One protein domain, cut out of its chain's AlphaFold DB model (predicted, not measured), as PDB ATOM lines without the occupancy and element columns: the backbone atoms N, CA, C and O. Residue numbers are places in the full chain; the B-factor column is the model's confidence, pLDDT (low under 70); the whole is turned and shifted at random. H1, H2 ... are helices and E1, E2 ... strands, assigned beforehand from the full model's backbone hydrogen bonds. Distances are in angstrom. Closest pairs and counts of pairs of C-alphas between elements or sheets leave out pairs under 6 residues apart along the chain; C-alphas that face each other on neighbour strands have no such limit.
ATOM      1  N   VAL A   3       7.010   2.920 -31.543       78.06
ATOM      2  CA  VAL A   3       7.453   2.113 -30.402       78.06
ATOM      3  C   VAL A   3       6.229   1.397 -29.863       78.06
ATOM      4  O   VAL A   3       5.221   2.044 -29.572       78.06
ATOM      5  N   ALA A   4       6.306   0.074 -29.775       85.50
ATOM      6  CA  ALA A   4       5.352  -0.712 -29.012       85.50
ATOM      7  C   ALA A   4       5.859  -0.884 -27.583       85.50
ATOM      8  O   ALA A   4       7.059  -0.889 -27.316       85.50
ATOM      9  N   PHE A   5       4.916  -1.009 -26.662       88.12
ATOM     10  CA  PHE A   5       5.182  -1.311 -25.268       88.12
ATOM     11  C   PHE A   5       4.036  -2.147 -24.714       88.12
ATOM     12  O   PHE A   5       2.910  -2.117 -25.219       88.12
ATOM     13  N   THR A   6       4.327  -2.883 -23.653       90.25
ATOM     14  CA  THR A   6       3.320  -3.608 -22.879       90.25
ATOM     15  C   THR A   6       2.901  -2.769 -21.679       90.25
ATOM     16  O   THR A   6       3.684  -1.979 -21.158       90.25
ATOM     17  N   LEU A   7       1.660  -2.934 -21.223       91.81
ATOM     18  CA  LEU A   7       1.200  -2.368 -19.959       91.81
ATOM     19  C   LEU A   7       1.111  -3.470 -18.906       91.81
ATOM     20  O   LEU A   7       0.430  -4.475 -19.121       91.81
ATOM     21  N   LYS A   8       1.740  -3.254 -17.749       93.12
ATOM     22  CA  LYS A   8       1.516  -4.064 -16.541       93.12
ATOM     23  C   LYS A   8       0.826  -3.231 -15.473       93.12
ATOM     24  O   LYS A   8       0.996  -2.014 -15.430       93.12
ATOM     25  N   GLN A   9       0.056  -3.885 -14.610       94.12
ATOM     26  CA  GLN A   9      -0.460  -3.231 -13.411       94.12
ATOM     27  C   GLN A   9       0.726  -2.856 -12.517       94.12
ATOM     28  O   GLN A   9       1.647  -3.661 -12.360       94.12
ATOM     29  N   ALA A  10       0.726  -1.634 -11.988       91.75
ATOM     30  CA  ALA A  10       1.828  -1.137 -11.174       91.75
ATOM     31  C   ALA A  10       1.974  -1.961  -9.884       91.75
ATOM     32  O   ALA A  10       0.984  -2.257  -9.213       91.75
ATOM     33  N   SER A  11       3.212  -2.306  -9.536       91.50
ATOM     34  CA  SER A  11       3.596  -2.835  -8.228       91.50
ATOM     35  C   SER A  11       3.868  -1.700  -7.232       91.50
ATOM     36  O   SER A  11       3.857  -0.518  -7.580       91.50
ATOM     37  N   GLU A  12       4.156  -2.053  -5.978       88.75
ATOM     38  CA  GLU A  12       4.529  -1.063  -4.962       88.75
ATOM     39  C   GLU A  12       5.886  -0.415  -5.271       88.75
ATOM     40  O   GLU A  12       6.079   0.776  -5.031       88.75
ATOM     41  N   GLU A  13       6.797  -1.175  -5.875       87.56
ATOM     42  CA  GLU A  13       8.066  -0.664  -6.391       87.56
ATOM     43  C   GLU A  13       7.834   0.348  -7.520       87.56
ATOM     44  O   GLU A  13       8.357   1.461  -7.451       87.56
ATOM     45  N   ASP A  14       6.964   0.026  -8.489       87.00
ATOM     46  CA  ASP A  14       6.610   0.951  -9.573       87.00
ATOM     47  C   ASP A  14       5.958   2.229  -9.021       87.00
ATOM     48  O   ASP A  14       6.249   3.327  -9.484       87.00
ATOM     49  N   PHE A  15       5.088   2.109  -8.009       85.50
ATOM     50  CA  PHE A  15       4.456   3.257  -7.353       85.50
ATOM     51  C   PHE A  15       5.484   4.182  -6.693       85.50
ATOM     52  O   PHE A  15       5.375   5.408  -6.791       85.50
ATOM     53  N   ASN A  16       6.486   3.607  -6.024       83.00
ATOM     54  CA  ASN A  16       7.554   4.377  -5.399       83.00
ATOM     55  C   ASN A  16       8.419   5.077  -6.454       83.00
ATOM     56  O   ASN A  16       8.638   6.282  -6.319       83.00
ATOM     57  N   ALA A  17       8.802   4.373  -7.524       80.69
ATOM     58  CA  ALA A  17       9.563   4.934  -8.643       80.69
ATOM     59  C   ALA A  17       8.789   6.049  -9.372       80.69
ATOM     60  O   ALA A  17       9.332   7.121  -9.636       80.69
ATOM     61  N   LEU A  18       7.485   5.858  -9.616       77.94
ATOM     62  CA  LEU A  18       6.600   6.876 -10.197       77.94
ATOM     63  C   LEU A  18       6.626   8.178  -9.390       77.94
ATOM     64  O   LEU A  18       6.597   9.261  -9.968       77.94
ATOM     65  N   ARG A  19       6.708   8.078  -8.059       72.25
ATOM     66  CA  ARG A  19       6.707   9.230  -7.149       72.25
ATOM     67  C   ARG A  19       8.038   9.983  -7.105       72.25
ATOM     68  O   ARG A  19       8.033  11.129  -6.661       72.25
ATOM     69  N   THR A  20       9.150   9.345  -7.465       72.50
ATOM     70  CA  THR A  20      10.507   9.893  -7.296       72.50
ATOM     71  C   THR A  20      11.178  10.255  -8.611       72.50
ATOM     72  O   THR A  20      11.906  11.240  -8.661       72.50
ATOM     73  N   GLU A  21      10.937   9.477  -9.662       73.19
ATOM     74  CA  GLU A  21      11.675   9.562 -10.928       73.19
ATOM     75  C   GLU A  21      10.829  10.142 -12.071       73.19
ATOM     76  O   GLU A  21      11.363  10.455 -13.130       73.19
ATOM     77  N   GLY A  22       9.521  10.327 -11.857       67.25
ATOM     78  CA  GLY A  22       8.620  10.897 -12.861       67.25
ATOM     79  C   GLY A  22       8.394   9.940 -14.030       67.25
ATOM     80  O   GLY A  22       8.830  10.188 -15.151       67.25
ATOM     81  N   CYS A  23       7.687   8.839 -13.775       72.38
ATOM     82  CA  CYS A  23       7.355   7.856 -14.805       72.38
ATOM     83  C   CYS A  23       5.934   8.070 -15.373       72.38
ATOM     84  O   CYS A  23       5.047   8.662 -14.746       72.38
ATOM     85  N   LEU A  24       5.754   7.607 -16.608       84.25
ATOM     86  CA  LEU A  24       4.500   7.571 -17.349       84.25
ATOM     87  C   LEU A  24       3.596   6.468 -16.791       84.25
ATOM     88  O   LEU A  24       4.019   5.317 -16.674       84.25
ATOM     89  N   TYR A  25       2.336   6.787 -16.507       89.44
ATOM     90  CA  TYR A  25       1.334   5.792 -16.138       89.44
ATOM     91  C   TYR A  25       0.036   5.969 -16.921       89.44
ATOM     92  O   TYR A  25      -0.315   7.048 -17.400       89.44
ATOM     93  N   PHE A  26      -0.696   4.872 -17.034       93.38
ATOM     94  CA  PHE A  26      -1.977   4.768 -17.710       93.38
ATOM     95  C   PHE A  26      -3.035   4.374 -16.690       93.38
ATOM     96  O   PHE A  26      -2.760   3.629 -15.745       93.38
ATOM     97  N   LEU A  27      -4.255   4.863 -16.892       93.81
ATOM     98  CA  LEU A  27      -5.391   4.484 -16.067       93.81
ATOM     99  C   LEU A  27      -6.254   3.468 -16.798       93.81
ATOM    100  O   LEU A  27      -6.610   3.659 -17.959       93.81
ATOM    101  N   LYS A  28      -6.624   2.400 -16.098       95.38
ATOM    102  CA  LYS A  28      -7.642   1.452 -16.540       95.38
ATOM    103  C   LYS A  28      -8.893   1.651 -15.699       95.38
ATOM    104  O   LYS A  28      -8.850   1.552 -14.477       95.38
ATOM    105  N   SER A  29     -10.016   1.912 -16.354       92.19
ATOM    106  CA  SER A  29     -11.312   2.002 -15.685       92.19
ATOM    107  C   SER A  29     -11.671   0.650 -15.067       92.19
ATOM    108  O   SER A  29     -11.803  -0.340 -15.787       92.19
ATOM    109  N   VAL A  30     -11.886   0.608 -13.751       87.00
ATOM    110  CA  VAL A  30     -12.331  -0.615 -13.054       87.00
ATOM    111  C   VAL A  30     -13.742  -1.021 -13.494       87.00
ATOM    112  O   VAL A  30     -14.048  -2.204 -13.567       87.00
ATOM    113  N   LEU A  31     -14.587  -0.047 -13.850       89.44
ATOM    114  CA  LEU A  31     -15.967  -0.295 -14.277       89.44
ATOM    115  C   LEU A  31     -16.058  -0.850 -15.702       89.44
ATOM    116  O   LEU A  31     -16.870  -1.727 -15.971       89.44
ATOM    117  N   THR A  32     -15.254  -0.319 -16.628       94.00
ATOM    118  CA  THR A  32     -15.373  -0.659 -18.060       94.00
ATOM    119  C   THR A  32     -14.256  -1.561 -18.572       94.00
ATOM    120  O   THR A  32     -14.337  -2.064 -19.690       94.00
ATOM    121  N   GLY A  33     -13.183  -1.732 -17.797       91.88
ATOM    122  CA  GLY A  33     -11.985  -2.462 -18.203       91.88
ATOM    123  C   GLY A  33     -11.169  -1.782 -19.308       91.88
ATOM    124  O   GLY A  33     -10.169  -2.352 -19.742       91.88
ATOM    125  N   LYS A  34     -11.565  -0.590 -19.773       94.12
ATOM    126  CA  LYS A  34     -10.884   0.140 -20.848       94.12
ATOM    127  C   LYS A  34      -9.773   1.027 -20.302       94.12
ATOM    128  O   LYS A  34      -9.889   1.569 -19.202       94.12
ATOM    129  N   PHE A  35      -8.721   1.189 -21.098       93.44
ATOM    130  CA  PHE A  35      -7.668   2.158 -20.825       93.44
ATOM    131  C   PHE A  35      -8.107   3.567 -21.223       93.44
ATOM    132  O   PHE A  35      -8.734   3.758 -22.266       93.44
ATOM    133  N   ASP A  36      -7.756   4.535 -20.382       91.12
ATOM    134  CA  ASP A  36      -7.729   5.946 -20.749       91.12
ATOM    135  C   ASP A  36      -6.691   6.113 -21.877       91.12
ATOM    136  O   ASP A  36      -5.545   5.678 -21.714       91.12
ATOM    137  N   PRO A  37      -7.071   6.677 -23.038       88.25
ATOM    138  CA  PRO A  37      -6.142   6.871 -24.149       88.25
ATOM    139  C   PRO A  37      -5.064   7.920 -23.846       88.25
ATOM    140  O   PRO A  37      -4.089   8.007 -24.592       88.25
ATOM    141  N   TYR A  38      -5.226   8.712 -22.782       90.19
ATOM    142  CA  TYR A  38      -4.297   9.762 -22.399       90.19
ATOM    143  C   TYR A  38      -3.382   9.294 -21.260       90.19
ATOM    144  O   TYR A  38      -3.823   9.190 -20.108       90.19
ATOM    145  N   PRO A  39      -2.095   9.029 -21.550       88.69
ATOM    146  CA  PRO A  39      -1.120   8.794 -20.503       88.69
ATOM    147  C   PRO A  39      -0.984   9.992 -19.559       88.69
ATOM    148  O   PRO A  39      -1.169  11.145 -19.952       88.69
ATOM    149  N   ARG A  40      -0.570   9.717 -18.326       86.94
ATOM    150  CA  ARG A  40      -0.350  10.717 -17.281       86.94
ATOM    151  C   ARG A  40       1.063  10.599 -16.731       86.94
ATOM    152  O   ARG A  40       1.665   9.530 -16.749       86.94
ATOM    153  N   TYR A  41       1.567  11.706 -16.210       82.31
ATOM    154  CA  TYR A  41       2.824  11.750 -15.476       82.31
ATOM    155  C   TYR A  41       2.547  12.093 -14.022       82.31
ATOM    156  O   TYR A  41       1.679  12.915 -13.717       82.31
ATOM    157  N   VAL A  42       3.294  11.467 -13.120       76.38
ATOM    158  CA  VAL A  42       3.325  11.923 -11.732       76.38
ATOM    159  C   VAL A  42       4.216  13.161 -11.670       76.38
ATOM    160  O   VAL A  42       5.352  13.155 -12.142       76.38
ATOM    161  N   HIS A  43       3.682  14.240 -11.112       71.38
ATOM    162  CA  HIS A  43       4.402  15.489 -10.881       71.38
ATOM    163  C   HIS A  43       4.392  15.807  -9.389       71.38
ATOM    164  O   HIS A  43       3.501  15.362  -8.662       71.38
ATOM    165  N   ASP A  44       5.343  16.622  -8.931       65.88
ATOM    166  CA  ASP A  44       5.464  16.981  -7.511       65.88
ATOM    167  C   ASP A  44       4.204  17.638  -6.936       65.88
ATOM    168  O   ASP A  44       3.902  17.454  -5.756       65.88
ATOM    169  N   ASN A  45       3.434  18.316  -7.794       65.50
ATOM    170  CA  ASN A  45       2.191  19.011  -7.458       65.50
ATOM    171  C   ASN A  45       0.926  18.146  -7.607       65.50
ATOM    172  O   ASN A  45      -0.178  18.655  -7.422       65.50
ATOM    173  N   MET A  46       1.049  16.870  -7.983       73.19
ATOM    174  CA  MET A  46      -0.104  15.974  -8.061       73.19
ATOM    175  C   MET A  46      -0.612  15.652  -6.654       73.19
ATOM    176  O   MET A  46       0.186  15.433  -5.738       73.19
ATOM    177  N   ASP A  47      -1.933  15.549  -6.492       71.00
ATOM    178  CA  ASP A  47      -2.502  15.017  -5.260       71.00
ATOM    179  C   ASP A  47      -2.095  13.542  -5.094       71.00
ATOM    180  O   ASP A  47      -2.636  12.613  -5.706       71.00
ATOM    181  N   LYS A  48      -1.089  13.327  -4.242       74.06
ATOM    182  CA  LYS A  48      -0.547  12.001  -3.931       74.06
ATOM    183  C   LYS A  48      -1.577  11.130  -3.199       74.06
ATOM    184  O   LYS A  48      -1.408   9.910  -3.174       74.06
ATOM    185  N   VAL A  49      -2.630  11.719  -2.623       79.81
ATOM    186  CA  VAL A  49      -3.749  10.991  -2.010       79.81
ATOM    187  C   VAL A  49      -4.614  10.355  -3.091       79.81
ATOM    188  O   VAL A  49      -4.824   9.142  -3.040       79.81
ATOM    189  N   GLU A  50      -5.049  11.124  -4.090       82.25
ATOM    190  CA  GLU A  50      -5.842  10.613  -5.220       82.25
ATOM    191  C   GLU A  50      -5.064   9.540  -5.994       82.25
ATOM    192  O   GLU A  50      -5.566   8.438  -6.227       82.25
ATOM    193  N   PHE A  51      -3.787   9.798  -6.293       83.81
ATOM    194  CA  PHE A  51      -2.938   8.824  -6.978       83.81
ATOM    195  C   PHE A  51      -2.795   7.508  -6.192       83.81
ATOM    196  O   PHE A  51      -2.911   6.417  -6.755       83.81
ATOM    197  N   ARG A  52      -2.613   7.585  -4.866       85.81
ATOM    198  CA  ARG A  52      -2.552   6.397  -4.002       85.81
ATOM    199  C   ARG A  52      -3.879   5.637  -3.969       85.81
ATOM    200  O   ARG A  52      -3.861   4.410  -3.862       85.81
ATOM    201  N   GLN A  53      -5.016   6.328  -4.045       89.56
ATOM    202  CA  GLN A  53      -6.326   5.678  -4.133       89.56
ATOM    203  C   GLN A  53      -6.484   4.925  -5.456       89.56
ATOM    204  O   GLN A  53      -6.834   3.747  -5.434       89.56
ATOM    205  N   LEU A  54      -6.142   5.555  -6.583       89.56
ATOM    206  CA  LEU A  54      -6.171   4.917  -7.905       89.56
ATOM    207  C   LEU A  54      -5.253   3.687  -7.963       89.56
ATOM    208  O   LEU A  54      -5.639   2.641  -8.492       89.56
ATOM    209  N   TYR A  55      -4.062   3.785  -7.365       90.44
ATOM    210  CA  TYR A  55      -3.142   2.655  -7.226       90.44
ATOM    211  C   TYR A  55      -3.766   1.508  -6.418       90.44
ATOM    212  O   TYR A  55      -3.796   0.372  -6.884       90.44
ATOM    213  N   ARG A  56      -4.350   1.800  -5.247       90.69
ATOM    214  CA  ARG A  56      -5.020   0.792  -4.400       90.69
ATOM    215  C   ARG A  56      -6.223   0.131  -5.072       90.69
ATOM    216  O   ARG A  56      -6.523  -1.017  -4.773       90.69
ATOM    217  N   GLN A  57      -6.897   0.838  -5.973       92.12
ATOM    218  CA  GLN A  57      -7.986   0.296  -6.789       92.12
ATOM    219  C   GLN A  57      -7.483  -0.564  -7.960       92.12
ATOM    220  O   GLN A  57      -8.287  -1.053  -8.751       92.12
ATOM    221  N   GLY A  58      -6.165  -0.722  -8.120       90.38
ATOM    222  CA  GLY A  58      -5.574  -1.472  -9.221       90.38
ATOM    223  C   GLY A  58      -5.744  -0.792 -10.582       90.38
ATOM    224  O   GLY A  58      -5.654  -1.456 -11.612       90.38
ATOM    225  N   SER A  59      -6.010   0.516 -10.603       93.94
ATOM    226  CA  SER A  59      -6.282   1.262 -11.838       93.94
ATOM    227  C   SER A  59      -5.018   1.769 -12.529       93.94
ATOM    228  O   SER A  59      -5.097   2.203 -13.673       93.94
ATOM    229  N   VAL A  60      -3.865   1.734 -11.856       92.94
ATOM    230  CA  VAL A  60      -2.602   2.303 -12.349       92.94
ATOM    231  C   VAL A  60      -1.786   1.239 -13.075       92.94
ATOM    232  O   VAL A  60      -1.499   0.175 -12.526       92.94
ATOM    233  N   TYR A  61      -1.398   1.548 -14.309       94.25
ATOM    234  CA  TYR A  61      -0.578   0.698 -15.165       94.25
ATOM    235  C   TYR A  61       0.647   1.463 -15.657       94.25
ATOM    236  O   TYR A  61       0.564   2.660 -15.921       94.25
ATOM    237  N   VAL A  62       1.766   0.769 -15.819       91.56
ATOM    238  CA  VAL A  62       3.026   1.336 -16.321       91.56
ATOM    239  C   VAL A  62       3.486   0.604 -17.569       91.56
ATOM    240  O   VAL A  62       3.137  -0.560 -17.790       91.56
ATOM    241  N   THR A  63       4.273   1.295 -18.384       88.88
ATOM    242  CA  THR A  63       4.890   0.725 -19.581       88.88
ATOM    243  C   THR A  63       6.043  -0.198 -19.218       88.88
ATOM    244  O   THR A  63       6.896   0.156 -18.406       88.88
ATOM    245  N   THR A  64       6.116  -1.345 -19.878       83.31
ATOM    246  CA  THR A  64       7.263  -2.255 -19.868       83.31
ATOM    247  C   THR A  64       7.569  -2.713 -21.287       83.31
ATOM    248  O   THR A  64       6.750  -2.520 -22.185       83.31
ATOM    249  N   ASN A  65       8.727  -3.352 -21.478       80.69
ATOM    250  CA  ASN A  65       9.117  -4.017 -22.726       80.69
ATOM    251  C   ASN A  65       8.929  -3.122 -23.958       80.69
ATOM    252  O   ASN A  65       7.982  -3.290 -24.724       80.69
ATOM    253  N   PHE A  66       9.823  -2.149 -24.121       83.00
ATOM    254  CA  PHE A  66       9.823  -1.277 -25.288       83.00
ATOM    255  C   PHE A  66      10.418  -2.011 -26.488       83.00
ATOM    256  O   PHE A  66      11.586  -2.397 -26.468       83.00
ATOM    257  N   GLU A  67       9.621  -2.167 -27.537       81.62
ATOM    258  CA  GLU A  67      10.047  -2.740 -28.810       81.62
ATOM    259  C   GLU A  67       9.980  -1.665 -29.893       81.62
ATOM    260  O   GLU A  67       8.953  -1.007 -30.099       81.62
ATOM    261  N   GLN A  68      11.093  -1.465 -30.595       76.88
ATOM    262  CA  GLN A  68      11.130  -0.568 -31.739       76.88
ATOM    263  C   GLN A  68      10.486  -1.261 -32.941       76.88
ATOM    264  O   GLN A  68      10.885  -2.358 -33.324       76.88
ATOM    265  N   ILE A  69       9.494  -0.606 -33.543       75.00
ATOM    266  CA  ILE A  69       8.841  -1.077 -34.763       75.00
ATOM    267  C   ILE A  69       9.319  -0.206 -35.921       75.00
ATOM    268  O   ILE A  69       8.919   0.962 -36.065       75.00
ATOM    269  N   ASP A  70      10.146  -0.802 -36.771       77.12
ATOM    270  CA  ASP A  70      10.532  -0.220 -38.048       77.12
ATOM    271  C   ASP A  70       9.413  -0.483 -39.067       77.12
ATOM    272  O   ASP A  70       8.968  -1.614 -39.256       77.12
TER     273      ASP A  70
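Overview. This is residues 3 to 70 of the 72 residues of an uncharacterized protein of Flavobacterium baculatum (UniProt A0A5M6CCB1). A long two-stranded ribbon, E1 beside E3, runs from one end of the domain into a body where the short strand E2 crosses beside the inner end of E3 and the helices H1 and H2 sit near that inner end of the ribbon. A long link, residues 28 to 47, loops out beyond E2 and folds back, so that residues 40 to 41 pair with E2 on the way to H2. The printed part has 68 residues, with two named helices and three named strands in the order E1, H1, E2, H2, E3; the class is mixed, helices and strands. The sheet has the order E1, E3, E2 and is antiparallel throughout. The whole is compact, with a radius of gyration of the C-alphas of 12.1 A and spans of 40 by 30 by 19 A.

Along the chain. E1, residues 3 to 9, begins at C-alpha 3 at (7.453, 2.113, -30.402) and is 19.5 A long. H1 is residues 12 to 21, 14.1 A. E2 is residues 24 to 27, with C-alpha 24 at (4.500, 7.571, -17.349). H2 is residues 48 to 56, 12.1 A. E3, residues 60 to 69, is 25.4 A long, bends by 58 degrees at residue 65 and ends at C-alpha 69 at (8.841, -1.077, -34.763).

Arrangement. The sheet is strongly twisted, with E1 and E2 as edge strands and E3 as the inner strand. E1 and E3 are antiparallel at 155 degrees; N 6 and O 64 are 2.9 A apart, within hydrogen-bond range, as are N 62 and O 8 at 2.9 A. E3 and E2 are antiparallel at 120 degrees, with N 26 and O 61 2.8 A apart. Residues 24 to 25 of E2 also pair, antiparallel, with residues 40 to 41. E1, H1 and E2 form a split strand-helix-strand unit, two strands running the same way with E3 between them in the sheet, and its crossover is right-handed. H1 is on the sheet but only grazes it, with residues 14 to 18; its closest C-alphas to E3 are those of Asp 14 and Val 62, 7.7 A. H2 also only grazes the sheet, with residues 51 to 55; the C-alphas of Leu 54 and Val 60, its closest to E3, are 6.3 A apart. H1 and H2 are close but not clearly touching, with Phe 15 and Tyr 55 closest at 7.6 A between C-alphas, and run opposite ways at a shallow tilt of 29 degrees. In H1 and H2 every O i to N i+4 pair is within hydrogen-bond range.

Size, cuts and confidence. The two C-alphas farthest apart, those of Val 49 and Asp 70, are 40.4 A apart, while those of Val 3 and Asp 70 are 8.6 A apart. The printed part has no cut. The link from E2 to H2, 20 residues, is long; the other three links are tight. The mean pLDDT of the printed part is 84.8, with residue 22 and residues 44 to 45 under 70.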